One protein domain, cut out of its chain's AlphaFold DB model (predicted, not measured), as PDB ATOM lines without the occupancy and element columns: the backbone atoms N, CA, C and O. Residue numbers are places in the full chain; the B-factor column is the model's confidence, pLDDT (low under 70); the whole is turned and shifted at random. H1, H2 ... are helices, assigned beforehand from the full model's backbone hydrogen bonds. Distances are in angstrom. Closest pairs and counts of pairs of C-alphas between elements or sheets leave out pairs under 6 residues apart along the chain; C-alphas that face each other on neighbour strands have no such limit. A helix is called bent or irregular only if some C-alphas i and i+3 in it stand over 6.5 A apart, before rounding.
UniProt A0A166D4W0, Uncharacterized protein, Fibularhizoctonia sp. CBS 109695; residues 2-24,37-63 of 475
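What this domain is: This is residues 2 to 24 and 37 to 63 of the 475 residues of an uncharacterized protein of Fibularhizoctonia sp. CBS 109695 (UniProt A0A166D4W0). One long helix, H3, makes the longest axis, and a small corner of two short helices, H1 and H2, sits beside its first part; H1 lies between H3 and H2, and residues 56 to 63, of which 56 to 62 belong to H3, stick out beyond the body. The printed part has 50 residues with three named helices, in the order H1, H2, H3, and no named strand: it is all helix. It is loose, with a radius of gyration of the C-alphas of 13.2 A, and elongated, spanning 39 by 23 by 19 A.

Where its parts are: Find C-alpha 2 at (435.417, 259.865, 396.757), where H1, residues 2 to 5, begins; it is 5.2 A long. After a tight link, H2 takes residues 11 to 17 and runs 9.9 A from C-alpha 11 at (444.259, 257.478, 394.467). Past the cut, H3 takes residues 40 to 62 and runs 34.6 A to C-alpha 62 at (435.370, 276.061, 369.973). H3 is neither bent nor irregular, but only just: C-alphas 45 and 48 are 6.1 A apart.

How they stand to each other: Look first at H1, which touches H2 only at the corner by their link; their closest C-alphas, of Ser 5 and Arg 11, are 4.5 A apart. H1 also touches H3, which meets it with residues 40 to 44 alone; the closest C-alphas, of Leu 2 and Ser 43, are 6.2 A apart. H2 and H3 are apart. In H2 every O i to N i+4 pair is within hydrogen-bond range, in H3 16 of 19 are, and H1 is too short for such a pair.

The domain as a whole: The C-alphas farthest apart, of Arg 37 and Ile 63, stand at 40.5 A. Residues 25 to 36 are not printed, and C-alphas 24 and 37 are 26.7 A apart across this cut, which falls in the link from H2 to H3. The mean pLDDT of the printed part is 74.4; look for values under 70 at residues 20 to 24 and 37 to 43.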
ATOM      1  N   LEU A   2     434.821 258.611 396.244       72.00
ATOM      2  CA  LEU A   2     435.417 259.865 396.757       72.00
ATOM      3  C   LEU A   2     436.149 259.717 398.106       72.00
ATOM      4  O   LEU A   2     437.246 260.228 398.272       72.00
ATOM      5  N   LEU A   3     435.616 258.928 399.043       78.31
ATOM      6  CA  LEU A   3     436.339 258.604 400.285       78.31
ATOM      7  C   LEU A   3     437.618 257.781 400.041       78.31
ATOM      8  O   LEU A   3     438.585 257.902 400.782       78.31
ATOM      9  N   VAL A   4     437.638 256.961 398.985       81.31
ATOM     10  CA  VAL A   4     438.781 256.100 398.635       81.31
ATOM     11  C   VAL A   4     439.878 256.904 397.924       81.31
ATOM     12  O   VAL A   4     441.054 256.575 398.052       81.31
ATOM     13  N   SER A   5     439.539 258.001 397.234       78.19
ATOM     14  CA  SER A   5     440.527 258.878 396.580       78.19
ATOM     15  C   SER A   5     441.345 259.735 397.559       78.19
ATOM     16  O   SER A   5     442.395 260.269 397.175       78.19
ATOM     17  N   LEU A   6     440.906 259.837 398.821       81.19
ATOM     18  CA  LEU A   6     441.661 260.473 399.906       81.19
ATOM     19  C   LEU A   6     442.856 259.622 400.369       81.19
ATOM     20  O   LEU A   6     443.825 260.177 400.882       81.19
ATOM     21  N   ASN A   7     442.841 258.305 400.137       85.56
ATOM     22  CA  ASN A   7     443.979 257.435 400.426       85.56
ATOM     23  C   ASN A   7     445.029 257.530 399.301       85.56
ATOM     24  O   ASN A   7     444.738 257.243 398.137       85.56
ATOM     25  N   GLN A   8     446.266 257.901 399.649       81.31
ATOM     26  CA  GLN A   8     447.368 258.075 398.698       81.31
ATOM     27  C   GLN A   8     447.670 256.803 397.885       81.31
ATOM     28  O   GLN A   8     447.952 256.909 396.691       81.31
ATOM     29  N   ALA A   9     447.548 255.616 398.490       81.81
ATOM     30  CA  ALA A   9     447.796 254.337 397.822       81.81
ATOM     31  C   ALA A   9     446.706 253.989 396.791       81.81
ATOM     32  O   ALA A   9     446.995 253.452 395.724       81.81
ATOM     33  N   SER A  10     445.452 254.352 397.071       87.88
ATOM     34  CA  SER A  10     444.299 254.026 396.220       87.88
ATOM     35  C   SER A  10     443.967 255.118 395.198       87.88
ATOM     36  O   SER A  10     443.194 254.880 394.269       87.88
ATOM     37  N   ARG A  11     444.565 256.313 395.315       85.44
ATOM     38  CA  ARG A  11     444.259 257.478 394.467       85.44
ATOM     39  C   ARG A  11     444.409 257.193 392.969       85.44
ATOM     40  O   ARG A  11     443.553 257.611 392.194       85.44
ATOM     41  N   ARG A  12     445.458 256.471 392.555       84.06
ATOM     42  CA  ARG A  12     445.683 256.125 391.136       84.06
ATOM     43  C   ARG A  12     444.650 255.125 390.616       84.06
ATOM     44  O   ARG A  12     444.110 255.322 389.535       84.06
ATOM     45  N   GLN A  13     444.329 254.102 391.404       85.75
ATOM     46  CA  GLN A  13     443.327 253.101 391.027       85.75
ATOM     47  C   GLN A  13     441.939 253.729 390.880       85.75
ATOM     48  O   GLN A  13     441.264 253.495 389.882       85.75
ATOM     49  N   VAL A  14     441.541 254.599 391.815       87.88
ATOM     50  CA  VAL A  14     440.259 255.315 391.731       87.88
ATOM     51  C   VAL A  14     440.224 256.265 390.533       87.88
ATOM     52  O   VAL A  14     439.193 256.337 389.874       87.88
ATOM     53  N   ALA A  15     441.331 256.939 390.200       81.50
ATOM     54  CA  ALA A  15     441.401 257.800 389.016       81.50
ATOM     55  C   ALA A  15     441.157 257.028 387.705       81.50
ATOM     56  O   ALA A  15     440.449 257.527 386.839       81.50
ATOM     57  N   HIS A  16     441.675 255.800 387.589       83.25
ATOM     58  CA  HIS A  16     441.429 254.930 386.431       83.25
ATOM     59  C   HIS A  16     440.047 254.258 386.437       83.25
ATOM     60  O   HIS A  16     439.577 253.828 385.390       83.25
ATOM     61  N   SER A  17     439.400 254.164 387.602       83.81
ATOM     62  CA  SER A  17     438.081 253.529 387.762       83.81
ATOM     63  C   SER A  17     436.911 254.494 387.542       83.81
ATOM     64  O   SER A  17     435.758 254.063 387.523       83.81
ATOM     65  N   LEU A  18     437.179 255.800 387.444       80.94
ATOM     66  CA  LEU A  18     436.148 256.793 387.174       80.94
ATOM     67  C   LEU A  18     435.758 256.718 385.689       80.94
ATOM     68  O   LEU A  18     436.642 256.785 384.832       80.94
ATOM     69  N   PRO A  19     434.460 256.555 385.369       75.44
ATOM     70  CA  PRO A  19     434.011 256.435 383.990       75.44
ATOM     71  C   PRO A  19     434.391 257.687 383.197       75.44
ATOM     72  O   PRO A  19     434.320 258.807 383.711       75.44
ATOM     73  N   SER A  20     434.789 257.485 381.937       64.94
ATOM     74  CA  SER A  20     435.092 258.584 381.020       64.94
ATOM     75  C   SER A  20     433.895 259.547 380.953       64.94
ATOM     76  O   SER A  20     432.756 259.090 380.801       64.94
ATOM     77  N   PRO A  21     434.112 260.874 381.053       58.06
ATOM     78  CA  PRO A  21     433.033 261.863 381.087       58.06
ATOM     79  C   PRO A  21     432.149 261.861 379.827       58.06
ATOM     80  O   PRO A  21     431.060 262.422 379.857       58.06
ATOM     81  N   ALA A  22     432.577 261.206 378.744       54.03
ATOM     82  CA  ALA A  22     431.862 261.171 377.472       54.03
ATOM     83  C   ALA A  22     430.649 260.213 377.420       54.03
ATOM     84  O   ALA A  22     429.874 260.303 376.474       54.03
ATOM     85  N   SER A  23     430.459 259.297 378.385       56.78
ATOM     86  CA  SER A  23     429.478 258.200 378.235       56.78
ATOM     87  C   SER A  23     428.435 258.055 379.350       56.78
ATOM     88  O   SER A  23     427.761 257.028 379.403       56.78
ATOM     89  N   SER A  24     428.280 259.023 380.261       54.81
ATOM     90  CA  SER A  24     427.302 258.910 381.358       54.81
ATOM     91  C   SER A  24     426.419 260.152 381.529       54.81
ATOM     92  O   SER A  24     426.860 261.286 381.368       54.81
ATOM     93  N   ARG A  37     428.247 264.313 407.393       51.56
ATOM     94  CA  ARG A  37     429.593 263.716 407.538       51.56
ATOM     95  C   ARG A  37     430.660 264.639 406.946       51.56
ATOM     96  O   ARG A  37     430.789 264.732 405.734       51.56
ATOM     97  N   THR A  38     431.455 265.271 407.805       56.81
ATOM     98  CA  THR A  38     432.366 266.409 407.549       56.81
ATOM     99  C   THR A  38     433.563 266.175 406.615       56.81
ATOM    100  O   THR A  38     434.097 267.151 406.104       56.81
ATOM    101  N   ALA A  39     433.976 264.936 406.322       55.09
ATOM    102  CA  ALA A  39     435.142 264.666 405.452       55.09
ATOM    103  C   ALA A  39     434.794 264.398 403.967       55.09
ATOM    104  O   ALA A  39     435.642 264.482 403.080       55.09
ATOM    105  N   VAL A  40     433.536 264.068 403.673       62.00
ATOM    106  CA  VAL A  40     433.042 263.832 402.303       62.00
ATOM    107  C   VAL A  40     432.862 265.123 401.468       62.00
ATOM    108  O   VAL A  40     433.153 265.068 400.272       62.00
ATOM    109  N   PRO A  41     432.452 266.285 402.026       63.81
ATOM    110  CA  PRO A  41     432.100 267.475 401.247       63.81
ATOM    111  C   PRO A  41     433.268 268.084 400.465       63.81
ATOM    112  O   PRO A  41     433.085 268.496 399.324       63.81
ATOM    113  N   GLU A  42     434.478 268.109 401.032       61.38
ATOM    114  CA  GLU A  42     435.628 268.754 400.378       61.38
ATOM    115  C   GLU A  42     436.099 267.985 399.136       61.38
ATOM    116  O   GLU A  42     436.316 268.570 398.072       61.38
ATOM    117  N   SER A  43     436.189 266.654 399.235       65.94
ATOM    118  CA  SER A  43     436.525 265.808 398.082       65.94
ATOM    119  C   SER A  43     435.401 265.783 397.040       65.94
ATOM    120  O   SER A  43     435.679 265.764 395.837       65.94
ATOM    121  N   ALA A  44     434.141 265.860 397.485       76.00
ATOM    122  CA  ALA A  44     432.971 265.957 396.619       76.00
ATOM    123  C   ALA A  44     432.866 267.297 395.878       76.00
ATOM    124  O   ALA A  44     432.320 267.316 394.781       76.00
ATOM    125  N   GLY A  45     433.405 268.395 396.416       78.12
ATOM    126  CA  GLY A  45     433.438 269.694 395.736       78.12
ATOM    127  C   GLY A  45     434.555 269.820 394.692       78.12
ATOM    128  O   GLY A  45     434.363 270.428 393.639       78.12
ATOM    129  N   GLY A  46     435.725 269.221 394.946       77.25
ATOM    130  CA  GLY A  46     436.887 269.330 394.052       77.25
ATOM    131  C   GLY A  46     436.709 268.623 392.702       77.25
ATOM    132  O   GLY A  46     437.106 269.149 391.662       77.25
ATOM    133  N   TYR A  47     436.081 267.446 392.702       80.19
ATOM    134  CA  TYR A  47     435.860 266.648 391.492       80.19
ATOM    135  C   TYR A  47     434.971 267.334 390.430       80.19
ATOM    136  O   TYR A  47     435.447 267.525 389.307       80.19
ATOM    137  N   PRO A  48     433.735 267.784 390.742       81.31
ATOM    138  CA  PRO A  48     432.888 268.481 389.776       81.31
ATOM    139  C   PRO A  48     433.509 269.802 389.312       81.31
ATOM    140  O   PRO A  48     433.358 270.159 388.148       81.31
ATOM    141  N   LYS A  49     434.277 270.493 390.167       80.38
ATOM    142  CA  LYS A  49     435.006 271.710 389.780       80.38
ATOM    143  C   LYS A  49     436.055 271.434 388.701       80.38
ATOM    144  O   LYS A  49     436.157 272.200 387.747       80.38
ATOM    145  N   ASN A  50     436.808 270.341 388.821       75.94
ATOM    146  CA  ASN A  50     437.826 269.968 387.836       75.94
ATOM    147  C   ASN A  50     437.209 269.502 386.513       75.94
ATOM    148  O   ASN A  50     437.683 269.917 385.457       75.94
ATOM    149  N   ILE A  51     436.127 268.716 386.562       81.06
ATOM    150  CA  ILE A  51     435.382 268.322 385.356       81.06
ATOM    151  C   ILE A  51     434.821 269.550 384.649       81.06
ATOM    152  O   ILE A  51     435.040 269.710 383.453       81.06
ATOM    153  N   ALA A  52     434.149 270.440 385.384       79.62
ATOM    154  CA  ALA A  52     433.586 271.659 384.817       79.62
ATOM    155  C   ALA A  52     434.670 272.560 384.214       79.62
ATOM    156  O   ALA A  52     434.430 273.211 383.204       79.62
ATOM    157  N   LYS A  53     435.871 272.602 384.803       74.56
ATOM    158  CA  LYS A  53     436.987 273.388 384.267       74.56
ATOM    159  C   LYS A  53     437.504 272.818 382.943       74.56
ATOM    160  O   LYS A  53     437.705 273.588 382.010       74.56
ATOM    161  N   LEU A  54     437.682 271.497 382.859       72.12
ATOM    162  CA  LEU A  54     438.135 270.816 381.642       72.12
ATOM    163  C   LEU A  54     437.098 270.929 380.516       72.12
ATOM    164  O   LEU A  54     437.428 271.416 379.438       72.12
ATOM    165  N   SER A  55     435.830 270.602 380.793       78.06
ATOM    166  CA  SER A  55     434.767 270.660 379.779       78.06
ATOM    167  C   SER A  55     434.494 272.085 379.295       78.06
ATOM    168  O   SER A  55     434.268 272.313 378.108       78.06
ATOM    169  N   ARG A  56     434.556 273.076 380.195       77.38
ATOM    170  CA  ARG A  56     434.353 274.485 379.840       77.38
ATOM    171  C   ARG A  56     435.476 275.018 378.964       77.38
ATOM    172  O   ARG A  56     435.194 275.804 378.072       77.38
ATOM    173  N   GLN A  57     436.724 274.631 379.207       72.81
ATOM    174  CA  GLN A  57     437.848 275.136 378.422       72.81
ATOM    175  C   GLN A  57     437.823 274.596 376.986       72.81
ATOM    176  O   GLN A  57     438.046 275.359 376.049       72.81
ATOM    177  N   GLU A  58     437.455 273.327 376.807       76.19
ATOM    178  CA  GLU A  58     437.229 272.730 375.486       76.19
ATOM    179  C   GLU A  58     436.058 273.404 374.758       76.19
ATOM    180  O   GLU A  58     436.206 273.828 373.613       76.19
ATOM    181  N   ALA A  59     434.925 273.600 375.441       76.19
ATOM    182  CA  ALA A  59     433.753 274.244 374.853       76.19
ATOM    183  C   ALA A  59     434.007 275.717 374.486       76.19
ATOM    184  O   ALA A  59     433.640 276.150 373.399       76.19
ATOM    185  N   VAL A  60     434.657 276.498 375.357       70.94
ATOM    186  CA  VAL A  60     434.913 277.932 375.128       70.94
ATOM    187  C   VAL A  60     435.889 278.162 373.974       70.94
ATOM    188  O   VAL A  60     435.741 279.144 373.248       70.94
ATOM    189  N   ASN A  61     436.854 277.266 373.768       74.69
ATOM    190  CA  ASN A  61     437.812 277.382 372.667       74.69
ATOM    191  C   ASN A  61     437.182 277.125 371.288       74.69
ATOM    192  O   ASN A  61     437.697 277.630 370.296       74.69
ATOM    193  N   LEU A  62     436.072 276.384 371.223       78.38
ATOM    194  CA  LEU A  62     435.370 276.061 369.973       78.38
ATOM    195  C   LEU A  62     434.318 277.108 369.566       78.38
ATOM    196  O   LEU A  62     433.798 277.058 368.453       78.38
ATOM    197  N   ILE A  63     433.983 278.052 370.448       79.50
ATOM    198  CA  ILE A  63     432.987 279.093 370.173       79.50
ATOM    199  C   ILE A  63     433.634 280.213 369.343       79.50
ATOM    200  O   ILE A  63     434.660 280.765 369.737       79.50
TER     201      ILE A  63